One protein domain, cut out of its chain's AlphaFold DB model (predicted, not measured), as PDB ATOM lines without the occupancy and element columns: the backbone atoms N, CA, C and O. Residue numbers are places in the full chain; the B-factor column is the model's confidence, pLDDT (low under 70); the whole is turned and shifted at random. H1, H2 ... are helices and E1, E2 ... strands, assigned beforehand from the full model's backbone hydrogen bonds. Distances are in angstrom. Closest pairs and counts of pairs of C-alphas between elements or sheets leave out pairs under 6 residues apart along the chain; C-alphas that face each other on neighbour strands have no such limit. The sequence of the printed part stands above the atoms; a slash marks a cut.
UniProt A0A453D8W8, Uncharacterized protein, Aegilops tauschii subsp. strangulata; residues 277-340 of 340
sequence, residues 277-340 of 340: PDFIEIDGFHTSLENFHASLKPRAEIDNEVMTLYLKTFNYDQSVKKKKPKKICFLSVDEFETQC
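What this domain is: This is residues 277 to 340 of the 340 residues of an uncharacterized protein of Aegilops tauschii subsp. strangulata (UniProt A0A453D8W8). A small two-stranded hairpin, E1 and E2, and the short helix H1 sit by the first part of one long helix, H2, whose later residues, 314 to 320, run on past the hairpin. From the end of H2 a long link folds back to the short helix H3, which comes near H2 at Thr 308. The printed part has 64 residues, with two named strands and three named helices in the order E1, E2, H1, H2, H3; the sheet, E1 - E2, is antiparallel and the class is mixed, helices and strands. The whole is loose, with a radius of gyration of the C-alphas of 13.4 A, and spans 37 by 28 by 25 A.

How they stand to each other: The sheet is a hairpin of E1, residues 279 to 282, and E2, residues 285 to 288, antiparallel with 150 degrees between their directions. N 280 and O 287 are 2.8 A apart and N 285 and O 282 are 2.9 A apart, both within hydrogen-bond range. H2, residues 304 to 320, has 5 pairs of C-alphas within 8 A of E2, the closest being those of Thr 287 and Glu 305, 5.8 A apart. H1, residues 289 to 295, comes closest to E1 at the C-alphas of Leu 289 and Phe 279, 5.7 A apart. H1 and H2 touch, H2 with residues 305 to 306 alone; the closest C-alphas are those of Phe 292 and Val 306, 6.3 A apart. Their lines stand about perpendicular, at 88 degrees. H3, residues 333 to 336, is close to H2 but not clearly touching it, the closest C-alphas being those of Thr 308 and Val 333, 7.5 A apart. H3 is apart from E1, E2 and H1. In H1 and H2 every O i to N i+4 pair is within hydrogen-bond range; H3 is too short for such a pair, and its one O i to N i+3 pair is within range.

Where its parts are: E1 begins at C-alpha 279, (601.924, 219.290, 781.319), and measures 9.7 A from first to last C-alpha; E2 measures 10.1 A. H1 is 10.0 A long. H2 runs 24.2 A from C-alpha 304, (594.997, 215.370, 793.457), to C-alpha 320, (608.763, 195.575, 790.942). H3 is 5.4 A long and ends at C-alpha 336, (587.571, 203.908, 791.940).

The domain as a whole: The two C-alphas farthest apart are those of Asp 278 and Lys 324, at 38.3 A. The printed part has no cut and ends at Cys 340, the chain's last residue. The links E1 to E2 and E2 to H1 are tight, H1 to H2 is short, and H2 to H3, residues 321 to 332, is long. The mean pLDDT of the printed part is 73.6; it is under 70 in residues 277 to 280, 282 to 285, 321 to 328 and 332 to 340.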
ATOM      1  N   PRO A 277     604.416 221.151 775.894       55.72
ATOM      2  CA  PRO A 277     603.418 220.728 776.854       55.72
ATOM      3  C   PRO A 277     603.669 221.486 778.166       55.72
ATOM      4  O   PRO A 277     604.720 221.340 778.789       55.72
ATOM      5  N   ASP A 278     602.688 222.279 778.603       64.50
ATOM      6  CA  ASP A 278     602.634 222.841 779.967       64.50
ATOM      7  C   ASP A 278     602.354 221.747 781.032       64.50
ATOM      8  O   ASP A 278     602.294 222.012 782.237       64.50
ATOM      9  N   PHE A 279     602.213 220.501 780.569       66.31
ATOM     10  CA  PHE A 279     601.924 219.290 781.319       66.31
ATOM     11  C   PHE A 279     603.140 218.360 781.320       66.31
ATOM     12  O   PHE A 279     603.767 218.126 780.287       66.31
ATOM     13  N   ILE A 280     603.451 217.808 782.485       69.69
ATOM     14  CA  ILE A 280     604.349 216.672 782.646       69.69
ATOM     15  C   ILE A 280     603.503 215.410 782.453       69.69
ATOM     16  O   ILE A 280     602.499 215.250 783.144       69.69
ATOM     17  N   GLU A 281     603.913 214.515 781.556       70.00
ATOM     18  CA  GLU A 281     603.368 213.157 781.474       70.00
ATOM     19  C   GLU A 281     604.320 212.185 782.186       70.00
ATOM     20  O   GLU A 281     605.498 212.099 781.832       70.00
ATOM     21  N   ILE A 282     603.826 211.460 783.192       66.75
ATOM     22  CA  ILE A 282     604.537 210.348 783.843       66.75
ATOM     23  C   ILE A 282     603.575 209.160 783.911       66.75
ATOM     24  O   ILE A 282     602.482 209.281 784.458       66.75
ATOM     25  N   ASP A 283     603.967 208.022 783.333       60.31
ATOM     26  CA  ASP A 283     603.164 206.789 783.248       60.31
ATOM     27  C   ASP A 283     601.715 207.010 782.749       60.31
ATOM     28  O   ASP A 283     600.762 206.401 783.238       60.31
ATOM     29  N   GLY A 284     601.539 207.908 781.771       64.75
ATOM     30  CA  GLY A 284     600.242 208.295 781.194       64.75
ATOM     31  C   GLY A 284     599.467 209.355 781.988       64.75
ATOM     32  O   GLY A 284     598.466 209.886 781.500       64.75
ATOM     33  N   PHE A 285     599.927 209.715 783.190       64.62
ATOM     34  CA  PHE A 285     599.305 210.746 784.019       64.62
ATOM     35  C   PHE A 285     599.861 212.115 783.669       64.62
ATOM     36  O   PHE A 285     601.059 212.370 783.780       64.62
ATOM     37  N   HIS A 286     598.954 212.987 783.243       72.38
ATOM     38  CA  HIS A 286     599.239 214.367 782.900       72.38
ATOM     39  C   HIS A 286     599.026 215.220 784.152       72.38
ATOM     40  O   HIS A 286     597.921 215.252 784.682       72.38
ATOM     41  N   THR A 287     600.058 215.926 784.613       71.44
ATOM     42  CA  THR A 287     599.913 216.973 785.635       71.44
ATOM     43  C   THR A 287     600.524 218.269 785.141       71.44
ATOM     44  O   THR A 287     601.570 218.257 784.487       71.44
ATOM     45  N   SER A 288     599.884 219.408 785.402       77.62
ATOM     46  CA  SER A 288     600.474 220.684 784.989       77.62
ATOM     47  C   SER A 288     601.752 220.972 785.787       77.62
ATOM     48  O   SER A 288     601.844 220.692 786.986       77.62
ATOM     49  N   LEU A 289     602.753 221.580 785.142       77.69
ATOM     50  CA  LEU A 289     603.970 221.992 785.849       77.69
ATOM     51  C   LEU A 289     603.642 222.976 786.988       77.69
ATOM     52  O   LEU A 289     604.303 222.980 788.024       77.69
ATOM     53  N   GLU A 290     602.594 223.788 786.826       80.19
ATOM     54  CA  GLU A 290     602.116 224.695 787.868       80.19
ATOM     55  C   GLU A 290     601.564 223.941 789.090       80.19
ATOM     56  O   GLU A 290     601.993 224.247 790.206       80.19
ATOM     57  N   ASN A 291     600.728 222.912 788.900       81.25
ATOM     58  CA  ASN A 291     600.207 222.061 789.981       81.25
ATOM     59  C   ASN A 291     601.336 221.316 790.705       81.25
ATOM     60  O   ASN A 291     601.388 221.308 791.939       81.25
ATOM     61  N   PHE A 292     602.301 220.772 789.957       83.00
ATOM     62  CA  PHE A 292     603.490 220.118 790.513       83.00
ATOM     63  C   PHE A 292     604.315 221.080 791.390       83.00
ATOM     64  O   PHE A 292     604.665 220.773 792.533       83.00
ATOM     65  N   HIS A 293     604.566 222.298 790.900       82.38
ATOM     66  CA  HIS A 293     605.283 223.342 791.640       82.38
ATOM     67  C   HIS A 293     604.471 223.946 792.792       82.38
ATOM     68  O   HIS A 293     605.049 224.527 793.713       82.38
ATOM     69  N   ALA A 294     603.140 223.932 792.732       83.62
ATOM     70  CA  ALA A 294     602.276 224.347 793.830       83.62
ATOM     71  C   ALA A 294     602.352 223.328 794.972       83.62
ATOM     72  O   ALA A 294     602.730 223.705 796.081       83.62
ATOM     73  N   SER A 295     602.122 222.055 794.648       87.50
ATOM     74  CA  SER A 295     601.975 220.938 795.587       87.50
ATOM     75  C   SER A 295     603.219 220.631 796.417       87.50
ATOM     76  O   SER A 295     603.116 220.268 797.584       87.50
ATOM     77  N   LEU A 296     604.415 220.763 795.834       87.88
ATOM     78  CA  LEU A 296     605.662 220.331 796.482       87.88
ATOM     79  C   LEU A 296     606.355 221.423 797.321       87.88
ATOM     80  O   LEU A 296     607.462 221.212 797.834       87.88
ATOM     81  N   LYS A 297     605.741 222.604 797.467       88.12
ATOM     82  CA  LYS A 297     606.262 223.675 798.333       88.12
ATOM     83  C   LYS A 297     606.129 223.307 799.820       88.12
ATOM     84  O   LYS A 297     605.218 222.570 800.195       88.12
ATOM     85  N   PRO A 298     606.982 223.853 800.709       85.00
ATOM     86  CA  PRO A 298     606.864 223.595 802.137       85.00
ATOM     87  C   PRO A 298     605.501 224.076 802.643       85.00
ATOM     88  O   PRO A 298     605.162 225.246 802.478       85.00
ATOM     89  N   ARG A 299     604.751 223.179 803.295       84.62
ATOM     90  CA  ARG A 299     603.400 223.432 803.833       84.62
ATOM     91  C   ARG A 299     602.329 223.757 802.776       84.62
ATOM     92  O   ARG A 299     601.306 224.334 803.136       84.62
ATOM     93  N   ALA A 300     602.546 223.410 801.507       88.31
ATOM     94  CA  ALA A 300     601.481 223.451 800.511       88.31
ATOM     95  C   ALA A 300     600.493 222.288 800.688       88.31
ATOM     96  O   ALA A 300     600.821 221.249 801.261       88.31
ATOM     97  N   GLU A 301     599.284 222.490 800.173       89.56
ATOM     98  CA  GLU A 301     598.324 221.423 799.919       89.56
ATOM     99  C   GLU A 301     598.755 220.666 798.655       89.56
ATOM    100  O   GLU A 301     599.208 221.285 797.688       89.56
ATOM    101  N   ILE A 302     598.687 219.334 798.686       91.25
ATOM    102  CA  ILE A 302     599.102 218.482 797.567       91.25
ATOM    103  C   ILE A 302     597.901 218.300 796.646       91.25
ATOM    104  O   ILE A 302     596.872 217.794 797.086       91.25
ATOM    105  N   ASP A 303     598.048 218.683 795.381       87.88
ATOM    106  CA  ASP A 303     597.014 218.513 794.366       87.88
ATOM    107  C   ASP A 303     596.714 217.026 794.093       87.88
ATOM    108  O   ASP A 303     597.601 216.166 794.169       87.88
ATOM    109  N   ASN A 304     595.462 216.725 793.746       87.50
ATOM    110  CA  ASN A 304     594.997 215.370 793.457       87.50
ATOM    111  C   ASN A 304     595.784 214.705 792.316       87.50
ATOM    112  O   ASN A 304     596.099 213.520 792.426       87.50
ATOM    113  N   GLU A 305     596.165 215.444 791.266       83.56
ATOM    114  CA  GLU A 305     596.997 214.925 790.167       83.56
ATOM    115  C   GLU A 305     598.350 214.421 790.696       83.56
ATOM    116  O   GLU A 305     598.803 213.319 790.375       83.56
ATOM    117  N   VAL A 306     598.983 215.222 791.560       85.88
ATOM    118  CA  VAL A 306     600.308 214.953 792.134       85.88
ATOM    119  C   VAL A 306     600.241 213.817 793.159       85.88
ATOM    120  O   VAL A 306     601.151 212.985 793.224       85.88
ATOM    121  N   MET A 307     599.147 213.727 793.923       89.25
ATOM    122  CA  MET A 307     598.883 212.605 794.826       89.25
ATOM    123  C   MET A 307     598.669 211.297 794.049       89.25
ATOM    124  O   MET A 307     599.324 210.298 794.348       89.25
ATOM    125  N   THR A 308     597.814 211.297 793.022       85.44
ATOM    126  CA  THR A 308     597.563 210.138 792.147       85.44
ATOM    127  C   THR A 308     598.852 209.644 791.489       85.44
ATOM    128  O   THR A 308     599.147 208.444 791.528       85.44
ATOM    129  N   LEU A 309     599.667 210.561 790.963       85.12
ATOM    130  CA  LEU A 309     600.989 210.265 790.415       85.12
ATOM    131  C   LEU A 309     601.909 209.588 791.448       85.12
ATOM    132  O   LEU A 309     602.537 208.565 791.153       85.12
ATOM    133  N   TYR A 310     601.970 210.119 792.674       86.56
ATOM    134  CA  TYR A 310     602.760 209.524 793.754       86.56
ATOM    135  C   TYR A 310     602.274 208.111 794.115       86.56
ATOM    136  O   TYR A 310     603.098 207.203 794.240       86.56
ATOM    137  N   LEU A 311     600.960 207.893 794.237       87.38
ATOM    138  CA  LEU A 311     600.390 206.581 794.572       87.38
ATOM    139  C   LEU A 311     600.686 205.532 793.492       87.38
ATOM    140  O   LEU A 311     601.076 204.411 793.826       87.38
ATOM    141  N   LYS A 312     600.586 205.891 792.207       81.00
ATOM    142  CA  LYS A 312     600.923 204.998 791.085       81.00
ATOM    143  C   LYS A 312     602.407 204.646 791.060       81.00
ATOM    144  O   LYS A 312     602.746 203.463 791.055       81.00
ATOM    145  N   THR A 313     603.276 205.653 791.174       83.44
ATOM    146  CA  THR A 313     604.733 205.461 791.281       83.44
ATOM    147  C   THR A 313     605.079 204.553 792.470       83.44
ATOM    148  O   THR A 313     605.874 203.623 792.345       83.44
ATOM    149  N   PHE A 314     604.431 204.761 793.622       84.75
ATOM    150  CA  PHE A 314     604.610 203.938 794.816       84.75
ATOM    151  C   PHE A 314     604.150 202.487 794.606       84.75
ATOM    152  O   PHE A 314     604.883 201.563 794.968       84.75
ATOM    153  N   ASN A 315     602.964 202.271 794.026       84.31
ATOM    154  CA  ASN A 315     602.420 200.941 793.737       84.31
ATOM    155  C   ASN A 315     603.325 200.162 792.767       84.31
ATOM    156  O   ASN A 315     603.631 198.995 793.024       84.31
ATOM    157  N   TYR A 316     603.809 200.815 791.702       82.44
ATOM    158  CA  TYR A 316     604.788 200.252 790.767       82.44
ATOM    159  C   TYR A 316     606.086 199.853 791.486       82.44
ATOM    160  O   TYR A 316     606.564 198.723 791.374       82.44
ATOM    161  N   ASP A 317     606.613 200.735 792.335       80.88
ATOM    162  CA  ASP A 317     607.784 200.441 793.157       80.88
ATOM    163  C   ASP A 317     607.566 199.251 794.107       80.88
ATOM    164  O   ASP A 317     608.480 198.450 794.321       80.88
ATOM    165  N   GLN A 318     606.365 199.100 794.681       79.69
ATOM    166  CA  GLN A 318     606.044 197.952 795.535       79.69
ATOM    167  C   GLN A 318     605.928 196.638 794.753       79.69
ATOM    168  O   GLN A 318     606.252 195.594 795.331       79.69
ATOM    169  N   SER A 319     605.474 196.669 793.496       75.00
ATOM    170  CA  SER A 319     605.307 195.469 792.667       75.00
ATOM    171  C   SER A 319     606.636 194.993 792.072       75.00
ATOM    172  O   SER A 319     606.937 193.802 792.138       75.00
ATOM    173  N   VAL A 320     607.482 195.910 791.587       72.62
ATOM    174  CA  VAL A 320     608.763 195.575 790.942       72.62
ATOM    175  C   VAL A 320     609.865 195.259 791.958       72.62
ATOM    176  O   VAL A 320     610.617 194.300 791.787       72.62
ATOM    177  N   LYS A 321     609.987 196.031 793.049       66.81
ATOM    178  CA  LYS A 321     611.157 195.941 793.951       66.81
ATOM    179  C   LYS A 321     611.062 194.816 794.993       66.81
ATOM    180  O   LYS A 321     611.959 194.686 795.829       66.81
ATOM    181  N   LYS A 322     609.997 193.999 795.002       67.31
ATOM    182  CA  LYS A 322     609.742 193.003 796.063       67.31
ATOM    183  C   LYS A 322     609.439 191.605 795.532       67.31
ATOM    184  O   LYS A 322     608.377 191.350 794.984       67.31
ATOM    185  N   LYS A 323     610.308 190.644 795.890       66.31
ATOM    186  CA  LYS A 323     610.127 189.192 795.646       66.31
ATOM    187  C   LYS A 323     608.811 188.607 796.191       66.31
ATOM    188  O   LYS A 323     608.432 187.506 795.811       66.31
ATOM    189  N   LYS A 324     608.152 189.308 797.119       68.25
ATOM    190  CA  LYS A 324     606.777 189.060 797.563       68.25
ATOM    191  C   LYS A 324     606.087 190.430 797.664       68.25
ATOM    192  O   LYS A 324     606.415 191.165 798.603       68.25
ATOM    193  N   PRO A 325     605.212 190.818 796.718       64.19
ATOM    194  CA  PRO A 325     604.503 192.090 796.804       64.19
ATOM    195  C   PRO A 325     603.616 192.118 798.055       64.19
ATOM    196  O   PRO A 325     603.119 191.087 798.517       64.19
ATOM    197  N   LYS A 326     603.432 193.306 798.638       65.75
ATOM    198  CA  LYS A 326     602.452 193.492 799.717       65.75
ATOM    199  C   LYS A 326     601.047 193.408 799.112       65.75
ATOM    200  O   LYS A 326     600.826 193.967 798.047       65.75
ATOM    201  N   LYS A 327     600.089 192.801 799.820       68.25
ATOM    202  CA  LYS A 327     598.665 192.726 799.418       68.25
ATOM    203  C   LYS A 327     597.911 194.074 799.492       68.25
ATOM    204  O   LYS A 327     596.699 194.078 799.648       68.25
ATOM    205  N   ILE A 328     598.617 195.202 799.491       68.12
ATOM    206  CA  ILE A 328     598.037 196.538 799.669       68.12
ATOM    207  C   ILE A 328     598.480 197.379 798.479       68.12
ATOM    208  O   ILE A 328     599.668 197.686 798.361       68.12
ATOM    209  N   CYS A 329     597.514 197.739 797.641       71.50
ATOM    210  CA  CYS A 329     597.631 198.761 796.612       71.50
ATOM    211  C   CYS A 329     596.792 199.963 797.052       71.50
ATOM    212  O   CYS A 329     595.715 199.782 797.620       71.50
ATOM    213  N   PHE A 330     597.277 201.174 796.800       77.62
ATOM    214  CA  PHE A 330     596.494 202.388 797.021       77.62
ATOM    215  C   PHE A 330     595.816 202.788 795.713       77.62
ATOM    216  O   PHE A 330     596.511 203.003 794.725       77.62
ATOM    217  N   LEU A 331     594.487 202.872 795.702       74.25
ATOM    218  CA  LEU A 331     593.732 203.326 794.534       74.25
ATOM    219  C   LEU A 331     593.826 204.852 794.411       74.25
ATOM    220  O   LEU A 331     593.725 205.563 795.414       74.25
ATOM    221  N   SER A 332     593.996 205.354 793.190       67.19
ATOM    222  CA  SER A 332     593.688 206.754 792.871       67.19
ATOM    223  C   SER A 332     592.177 206.949 792.743       67.19
ATOM    224  O   SER A 332     591.467 206.003 792.402       67.19
ATOM    225  N   VAL A 333     591.683 208.172 792.959       61.16
ATOM    226  CA  VAL A 333     590.241 208.489 792.862       61.16
ATOM    227  C   VAL A 333     589.666 208.066 791.501       61.16
ATOM    228  O   VAL A 333     588.622 207.424 791.454       61.16
ATOM    229  N   ASP A 334     590.414 208.287 790.415       55.97
ATOM    230  CA  ASP A 334     590.019 207.919 789.044       55.97
ATOM    231  C   ASP A 334     589.925 206.396 788.802       55.97
ATOM    232  O   ASP A 334     589.227 205.934 787.900       55.97
ATOM    233  N   GLU A 335     590.623 205.580 789.603       54.44
ATOM    234  CA  GLU A 335     590.545 204.112 789.503       54.44
ATOM    235  C   GLU A 335     589.325 203.550 790.245       54.44
ATOM    236  O   GLU A 335     588.868 202.458 789.910       54.44
ATOM    237  N   PHE A 336     588.770 204.301 791.203       47.75
ATOM    238  CA  PHE A 336     587.571 203.908 791.940       47.75
ATOM    239  C   PHE A 336     586.323 203.959 791.041       47.75
ATOM    240  O   PHE A 336     585.572 202.990 790.989       47.75
ATOM    241  N   GLU A 337     586.158 205.017 790.236       43.81
ATOM    242  CA  GLU A 337     585.037 205.131 789.279       43.81
ATOM    243  C   GLU A 337     585.068 204.083 788.150       43.81
ATOM    244  O   GLU A 337     584.053 203.859 787.497       43.81
ATOM    245  N   THR A 338     586.205 203.417 787.915       44.94
ATOM    246  CA  THR A 338     586.332 202.390 786.861       44.94
ATOM    247  C   THR A 338     586.125 200.958 787.396       44.94
ATOM    248  O   THR A 338     586.132 200.006 786.615       44.94
ATOM    249  N   GLN A 339     585.958 200.775 788.714       43.03
ATOM    250  CA  GLN A 339     585.793 199.460 789.365       43.03
ATOM    251  C   GLN A 339     584.510 199.327 790.212       43.03
ATOM    252  O   GLN A 339     584.358 198.325 790.913       43.03
ATOM    253  N   CYS A 340     583.589 200.295 790.137       36.00
ATOM    254  CA  CYS A 340     582.271 200.259 790.784       36.00
ATOM    255  C   CYS A 340     581.129 200.135 789.764       36.00
ATOM    256  O   CYS A 340     581.193 200.824 788.723       36.00
TER     257      CYS A 340